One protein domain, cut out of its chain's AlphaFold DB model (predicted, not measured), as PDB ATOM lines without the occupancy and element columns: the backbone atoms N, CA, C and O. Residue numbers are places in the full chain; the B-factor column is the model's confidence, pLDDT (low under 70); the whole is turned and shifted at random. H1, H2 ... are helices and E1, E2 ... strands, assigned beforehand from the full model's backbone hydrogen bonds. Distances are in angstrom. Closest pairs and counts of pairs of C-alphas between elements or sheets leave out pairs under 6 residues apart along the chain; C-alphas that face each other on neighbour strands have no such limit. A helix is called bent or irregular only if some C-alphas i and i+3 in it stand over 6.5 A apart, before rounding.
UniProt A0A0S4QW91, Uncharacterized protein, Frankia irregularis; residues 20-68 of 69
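Overview. This is residues 20 to 68 of the 69 residues of an uncharacterized protein of Frankia irregularis (UniProt A0A0S4QW91). Two helices, H1 and H2, fold back on each other as a helical hairpin, and a small two-strand hairpin, E1 and E2, covers one side of the pair. H1, H2 and E2 run lengthwise with their centres in a triangle, while E1, on the side of E2 away from H1, has its closest helix in H2. The printed part has 49 residues, with two named strands followed by two named helices in the order E1, E2, H1, H2; the sheet, in the order E1 - E2, is antiparallel, and the class is mixed, helices and strands. The whole is compact, with a radius of gyration of the C-alphas of 9.7 A, and its outline is elongated, spanning 30 by 20 by 17 A.

Arrangement. E1, residues 20 to 22, and E2, residues 29 to 32, form a hairpin of antiparallel neighbour strands, with 139 degrees between their directions. The C-alphas of residues 22 and 29 face each other at 4.5 A. N 21 and O 30, 2.8 A apart, and N 30 and O 21, 2.9 A apart, are within hydrogen-bond range. H1, residues 40 to 51, has its closest C-alpha to E2 in Arg 43, 5.9 A from that of Cys 30. E1 and H1 are apart. H2, residues 56 to 66, has its closest C-alpha to both strands in Ala 63, 6.3 A from that of Val 31 in E2 and 6.5 A from that of Val 20 in E1. H1 and H2 touch and form a helical hairpin, running opposite ways at a shallow tilt of 24 degrees; their closest C-alphas, those of Leu 46 and Val 59, are 6.1 A apart. In H1 and H2 every O i to N i+4 pair is within hydrogen-bond range.

Along the chain. E1 begins at C-alpha 20, at (-8.082, 40.833, -1.984), and measures 6.9 A from first to last C-alpha. E2, residues 29 to 32, measures 9.9 A. H1 begins at C-alpha 40, at (-8.939, 46.743, 9.564), and measures 16.4 A to C-alpha 51. H2 measures 15.3 A and ends at C-alpha 66, at (-0.335, 42.040, 2.988). Neither helix is bent.

Size, cuts and confidence. The two C-alphas farthest apart, those of Ala 35 and Gly 53, are 30.2 A apart, and the first and last printed C-alphas, those of Val 20 and Arg 68, are 10.7 A apart. The printed part has no cut. The links from E1 to E2, of 6 residues, and from E2 to H1, of 7 residues, are short; that from H1 to H2, of 4 residues, is tight. The mean pLDDT of the printed part is 93.5, and no printed residue is under 70.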
ATOM      1  N   VAL A  20      -8.058  39.441  -1.517       95.62
ATOM      2  CA  VAL A  20      -8.082  40.833  -1.984       95.62
ATOM      3  C   VAL A  20      -9.337  41.033  -2.825       95.62
ATOM      4  O   VAL A  20      -9.492  40.392  -3.864       95.62
ATOM      5  N   VAL A  21     -10.212  41.947  -2.410       95.44
ATOM      6  CA  VAL A  21     -11.436  42.304  -3.139       95.44
ATOM      7  C   VAL A  21     -11.341  43.721  -3.706       95.44
ATOM      8  O   VAL A  21     -10.820  44.614  -3.032       95.44
ATOM      9  N   PRO A  22     -11.828  43.965  -4.936       95.31
ATOM     10  CA  PRO A  22     -12.003  45.320  -5.438       95.31
ATOM     11  C   PRO A  22     -13.145  46.014  -4.688       95.31
ATOM     12  O   PRO A  22     -14.159  45.393  -4.366       95.31
ATOM     13  N   LEU A  23     -13.002  47.313  -4.448       92.19
ATOM     14  CA  LEU A  23     -14.034  48.147  -3.840       92.19
ATOM     15  C   LEU A  23     -14.354  49.347  -4.735       92.19
ATOM     16  O   LEU A  23     -13.485  49.895  -5.406       92.19
ATOM     17  N   ALA A  24     -15.615  49.782  -4.701       85.69
ATOM     18  CA  ALA A  24     -16.075  51.006  -5.364       85.69
ATOM     19  C   ALA A  24     -15.913  52.267  -4.481       85.69
ATOM     20  O   ALA A  24     -16.468  53.318  -4.798       85.69
ATOM     21  N   GLY A  25     -15.221  52.145  -3.341       78.69
ATOM     22  CA  GLY A  25     -15.029  53.203  -2.348       78.69
ATOM     23  C   GLY A  25     -13.776  54.050  -2.580       78.69
ATOM     24  O   GLY A  25     -13.213  54.075  -3.672       78.69
ATOM     25  N   VAL A  26     -13.341  54.757  -1.530       79.12
ATOM     26  CA  VAL A  26     -12.114  55.577  -1.556       79.12
ATOM     27  C   VAL A  26     -10.889  54.684  -1.741       79.12
ATOM     28  O   VAL A  26     -10.055  54.940  -2.602       79.12
ATOM     29  N   GLU A  27     -10.794  53.609  -0.963       84.62
ATOM     30  CA  GLU A  27      -9.843  52.534  -1.197       84.62
ATOM     31  C   GLU A  27     -10.308  51.647  -2.375       84.62
ATOM     32  O   GLU A  27     -11.401  51.088  -2.317       84.62
ATOM     33  N   PRO A  28      -9.509  51.476  -3.449       91.25
ATOM     34  CA  PRO A  28      -9.902  50.652  -4.598       91.25
ATOM     35  C   PRO A  28      -9.811  49.141  -4.324       91.25
ATOM     36  O   PRO A  28     -10.326  48.342  -5.104       91.25
ATOM     37  N   PHE A  29      -9.150  48.741  -3.230       95.75
ATOM     38  CA  PHE A  29      -8.979  47.348  -2.814       95.75
ATOM     39  C   PHE A  29      -9.096  47.214  -1.295       95.75
ATOM     40  O   PHE A  29      -8.697  48.113  -0.554       95.75
ATOM     41  N   CYS A  30      -9.577  46.062  -0.836       94.81
ATOM     42  CA  CYS A  30      -9.603  45.662   0.568       94.81
ATOM     43  C   CYS A  30      -9.090  44.229   0.718       94.81
ATOM     44  O   CYS A  30      -9.268  43.410  -0.179       94.81
ATOM     45  N   VAL A  31      -8.441  43.946   1.846       95.25
ATOM     46  CA  VAL A  31      -8.092  42.587   2.268       95.25
ATOM     47  C   VAL A  31      -9.119  42.152   3.302       95.25
ATOM     48  O   VAL A  31      -9.325  42.864   4.289       95.25
ATOM     49  N   VAL A  32      -9.763  41.014   3.066       94.50
ATOM     50  CA  VAL A  32     -10.714  40.403   3.999       94.50
ATOM     51  C   VAL A  32     -10.172  39.079   4.530       94.50
ATOM     52  O   VAL A  32      -9.404  38.416   3.831       94.50
ATOM     53  N   ASP A  33     -10.553  38.735   5.758       92.00
ATOM     54  CA  ASP A  33     -10.250  37.458   6.409       92.00
ATOM     55  C   ASP A  33     -11.103  36.303   5.844       92.00
ATOM     56  O   ASP A  33     -11.916  36.489   4.935       92.00
ATOM     57  N   GLU A  34     -10.932  35.101   6.399       90.38
ATOM     58  CA  GLU A  34     -11.687  33.886   6.032       90.38
ATOM     59  C   GLU A  34     -13.207  34.025   6.254       90.38
ATOM     60  O   GLU A  34     -14.003  33.287   5.681       90.38
ATOM     61  N   ALA A  35     -13.625  34.975   7.098       91.50
ATOM     62  CA  ALA A  35     -15.021  35.278   7.392       91.50
ATOM     63  C   ALA A  35     -15.547  36.467   6.568       91.50
ATOM     64  O   ALA A  35     -16.585  37.041   6.912       91.50
ATOM     65  N   ASP A  36     -14.837  36.856   5.505       91.81
ATOM     66  CA  ASP A  36     -15.165  37.987   4.638       91.81
ATOM     67  C   ASP A  36     -15.214  39.350   5.348       91.81
ATOM     68  O   ASP A  36     -15.830  40.311   4.872       91.81
ATOM     69  N   ARG A  37     -14.525  39.481   6.484       93.44
ATOM     70  CA  ARG A  37     -14.447  40.742   7.225       93.44
ATOM     71  C   ARG A  37     -13.168  41.487   6.864       93.44
ATOM     72  O   ARG A  37     -12.102  40.877   6.827       93.44
ATOM     73  N   PRO A  38     -13.228  42.811   6.652       93.88
ATOM     74  CA  PRO A  38     -12.035  43.610   6.424       93.88
ATOM     75  C   PRO A  38     -10.992  43.429   7.527       93.88
ATOM     76  O   PRO A  38     -11.290  43.587   8.714       93.88
ATOM     77  N   VAL A  39      -9.746  43.189   7.129       93.88
ATOM     78  CA  VAL A  39      -8.597  43.257   8.032       93.88
ATOM     79  C   VAL A  39      -8.301  44.736   8.279       93.88
ATOM     80  O   VAL A  39      -7.605  45.395   7.504       93.88
ATOM     81  N   GLU A  40      -8.893  45.292   9.337       94.69
ATOM     82  CA  GLU A  40      -8.939  46.743   9.564       94.69
ATOM     83  C   GLU A  40      -7.556  47.439   9.568       94.69
ATOM     84  O   GLU A  40      -7.443  48.504   8.954       94.69
ATOM     85  N   PRO A  41      -6.470  46.868  10.144       95.19
ATOM     86  CA  PRO A  41      -5.136  47.467  10.037       95.19
ATOM     87  C   PRO A  41      -4.654  47.627   8.589       95.19
ATOM     88  O   PRO A  41      -4.118  48.676   8.224       95.19
ATOM     89  N   VAL A  42      -4.892  46.618   7.746       95.00
ATOM     90  CA  VAL A  42      -4.539  46.649   6.320       95.00
ATOM     91  C   VAL A  42      -5.413  47.660   5.589       95.00
ATOM     92  O   VAL A  42      -4.902  48.488   4.839       95.00
ATOM     93  N   ARG A  43      -6.725  47.657   5.850       94.50
ATOM     94  CA  ARG A  43      -7.663  48.613   5.251       94.50
ATOM     95  C   ARG A  43      -7.254  50.062   5.519       94.50
ATOM     96  O   ARG A  43      -7.218  50.867   4.588       94.50
ATOM     97  N   ARG A  44      -6.914  50.391   6.768       95.75
ATOM     98  CA  ARG A  44      -6.443  51.728   7.149       95.75
ATOM     99  C   ARG A  44      -5.177  52.114   6.386       95.75
ATOM    100  O   ARG A  44      -5.134  53.192   5.803       95.75
ATOM    101  N   PHE A  45      -4.193  51.221   6.327       95.75
ATOM    102  CA  PHE A  45      -2.956  51.453   5.581       95.75
ATOM    103  C   PHE A  45      -3.206  51.698   4.081       95.75
ATOM    104  O   PHE A  45      -2.667  52.644   3.506       95.75
ATOM    105  N   LEU A  46      -4.059  50.891   3.438       95.94
ATOM    106  CA  LEU A  46      -4.390  51.062   2.019       95.94
ATOM    107  C   LEU A  46      -5.125  52.382   1.755       95.94
ATOM    108  O   LEU A  46      -4.858  53.042   0.749       95.94
ATOM    109  N   ARG A  47      -6.008  52.804   2.667       96.00
ATOM    110  CA  ARG A  47      -6.650  54.122   2.608       96.00
ATOM    111  C   ARG A  47      -5.625  55.252   2.712       96.00
ATOM    112  O   ARG A  47      -5.715  56.210   1.947       96.00
ATOM    113  N   ASP A  48      -4.645  55.136   3.604       97.19
ATOM    114  CA  ASP A  48      -3.590  56.141   3.756       97.19
ATOM    115  C   ASP A  48      -2.736  56.263   2.481       97.19
ATOM    116  O   ASP A  48      -2.409  57.379   2.072       97.19
ATOM    117  N   LEU A  49      -2.454  55.154   1.782       96.69
ATOM    118  CA  LEU A  49      -1.781  55.189   0.473       96.69
ATOM    119  C   LEU A  49      -2.586  55.964  -0.579       96.69
ATOM    120  O   LEU A  49      -2.012  56.750  -1.334       96.69
ATOM    121  N   VAL A  50      -3.908  55.767  -0.628       96.31
ATOM    122  CA  VAL A  50      -4.778  56.527  -1.541       96.31
ATOM    123  C   VAL A  50      -4.741  58.016  -1.209       96.31
ATOM    124  O   VAL A  50      -4.581  58.836  -2.111       96.31
ATOM    125  N   VAL A  51      -4.836  58.376   0.075       96.50
ATOM    126  CA  VAL A  51      -4.767  59.776   0.531       96.50
ATOM    127  C   VAL A  51      -3.425  60.423   0.165       96.50
ATOM    128  O   VAL A  51      -3.392  61.599  -0.186       96.50
ATOM    129  N   GLN A  52      -2.331  59.659   0.179       97.00
ATOM    130  CA  GLN A  52      -1.004  60.110  -0.260       97.00
ATOM    131  C   GLN A  52      -0.855  60.220  -1.791       97.00
ATOM    132  O   GLN A  52       0.198  60.634  -2.274       97.00
ATOM    133  N   GLY A  53      -1.882  59.862  -2.567       96.75
ATOM    134  CA  GLY A  53      -1.878  59.960  -4.028       96.75
ATOM    135  C   GLY A  53      -1.237  58.767  -4.739       96.75
ATOM    136  O   GLY A  53      -0.880  58.871  -5.913       96.75
ATOM    137  N   CYS A  54      -1.079  57.624  -4.063       97.38
ATOM    138  CA  CYS A  54      -0.585  56.412  -4.712       97.38
ATOM    139  C   CYS A  54      -1.597  55.873  -5.733       97.38
ATOM    140  O   CYS A  54      -2.810  55.893  -5.522       97.38
ATOM    141  N   SER A  55      -1.086  55.336  -6.845       96.00
ATOM    142  CA  SER A  55      -1.929  54.759  -7.895       96.00
ATOM    143  C   SER A  55      -2.704  53.533  -7.397       96.00
ATOM    144  O   SER A  55      -2.222  52.781  -6.547       96.00
ATOM    145  N   ALA A  56      -3.860  53.249  -8.005       95.38
ATOM    146  CA  ALA A  56      -4.616  52.029  -7.714       95.38
ATOM    147  C   ALA A  56      -3.782  50.751  -7.937       95.38
ATOM    148  O   ALA A  56      -3.931  49.780  -7.199       95.38
ATOM    149  N   ALA A  57      -2.858  50.754  -8.906       96.44
ATOM    150  CA  ALA A  57      -1.943  49.636  -9.138       96.44
ATOM    151  C   ALA A  57      -0.978  49.427  -7.958       96.44
ATOM    152  O   ALA A  57      -0.757  48.290  -7.547       96.44
ATOM    153  N   THR A  58      -0.456  50.512  -7.380       97.00
ATOM    154  CA  THR A  58       0.384  50.472  -6.174       97.00
ATOM    155  C   THR A  58      -0.399  49.933  -4.979       97.00
ATOM    156  O   THR A  58       0.075  49.021  -4.304       97.00
ATOM    157  N   VAL A  59      -1.617  50.438  -4.753       97.12
ATOM    158  CA  VAL A  59      -2.501  49.971  -3.672       97.12
ATOM    159  C   VAL A  59      -2.806  48.478  -3.826       97.12
ATOM    160  O   VAL A  59      -2.704  47.731  -2.857       97.12
ATOM    161  N   ARG A  60      -3.084  48.012  -5.054       96.56
ATOM    162  CA  ARG A  60      -3.290  46.588  -5.359       96.56
ATOM    163  C   ARG A  60      -2.078  45.738  -4.991       96.56
ATOM    164  O   ARG A  60      -2.234  44.695  -4.363       96.56
ATOM    165  N   SER A  61      -0.877  46.168  -5.380       96.81
ATOM    166  CA  SER A  61       0.360  45.439  -5.078       96.81
ATOM    167  C   SER A  61       0.583  45.302  -3.572       96.81
ATOM    168  O   SER A  61       0.920  44.216  -3.105       96.81
ATOM    169  N   TYR A  62       0.334  46.366  -2.803       96.62
ATOM    170  CA  TYR A  62       0.418  46.312  -1.343       96.62
ATOM    171  C   TYR A  62      -0.671  45.435  -0.717       96.62
ATOM    172  O   TYR A  62      -0.369  44.682   0.204       96.62
ATOM    173  N   ALA A  63      -1.905  45.461  -1.233       95.88
ATOM    174  CA  ALA A  63      -2.972  44.579  -0.761       95.88
ATOM    175  C   ALA A  63      -2.584  43.094  -0.896       95.88
ATOM    176  O   ALA A  63      -2.715  42.334   0.057       95.88
ATOM    177  N   PHE A  64      -2.016  42.687  -2.040       95.31
ATOM    178  CA  PHE A  64      -1.518  41.317  -2.224       95.31
ATOM    179  C   PHE A  64      -0.290  40.993  -1.368       95.31
ATOM    180  O   PHE A  64      -0.158  39.861  -0.907       95.31
ATOM    181  N   ALA A  65       0.604  41.959  -1.133       94.88
ATOM    182  CA  ALA A  65       1.751  41.761  -0.246       94.88
ATOM    183  C   ALA A  65       1.323  41.521   1.214       94.88
ATOM    184  O   ALA A  65       1.986  40.774   1.932       94.88
ATOM    185  N   LEU A  66       0.209  42.129   1.633       93.75
ATOM    186  CA  LEU A  66      -0.335  42.040   2.988       93.75
ATOM    187  C   LEU A  66      -1.346  40.898   3.182       93.75
ATOM    188  O   LEU A  66      -1.663  40.589   4.320       93.75
ATOM    189  N   LEU A  67      -1.791  40.218   2.116       90.81
ATOM    190  CA  LEU A  67      -2.742  39.088   2.159       90.81
ATOM    191  C   LEU A  67      -2.260  37.874   2.990       90.81
ATOM    192  O   LEU A  67      -3.003  36.925   3.199       90.81
ATOM    193  N   ARG A  68      -1.005  37.868   3.445       74.62
ATOM    194  CA  ARG A  68      -0.378  36.757   4.177       74.62
ATOM    195  C   ARG A  68      -0.055  37.054   5.646       74.62
ATOM    196  O   ARG A  68       0.633  36.241   6.261       74.62
TER     197      ARG A  68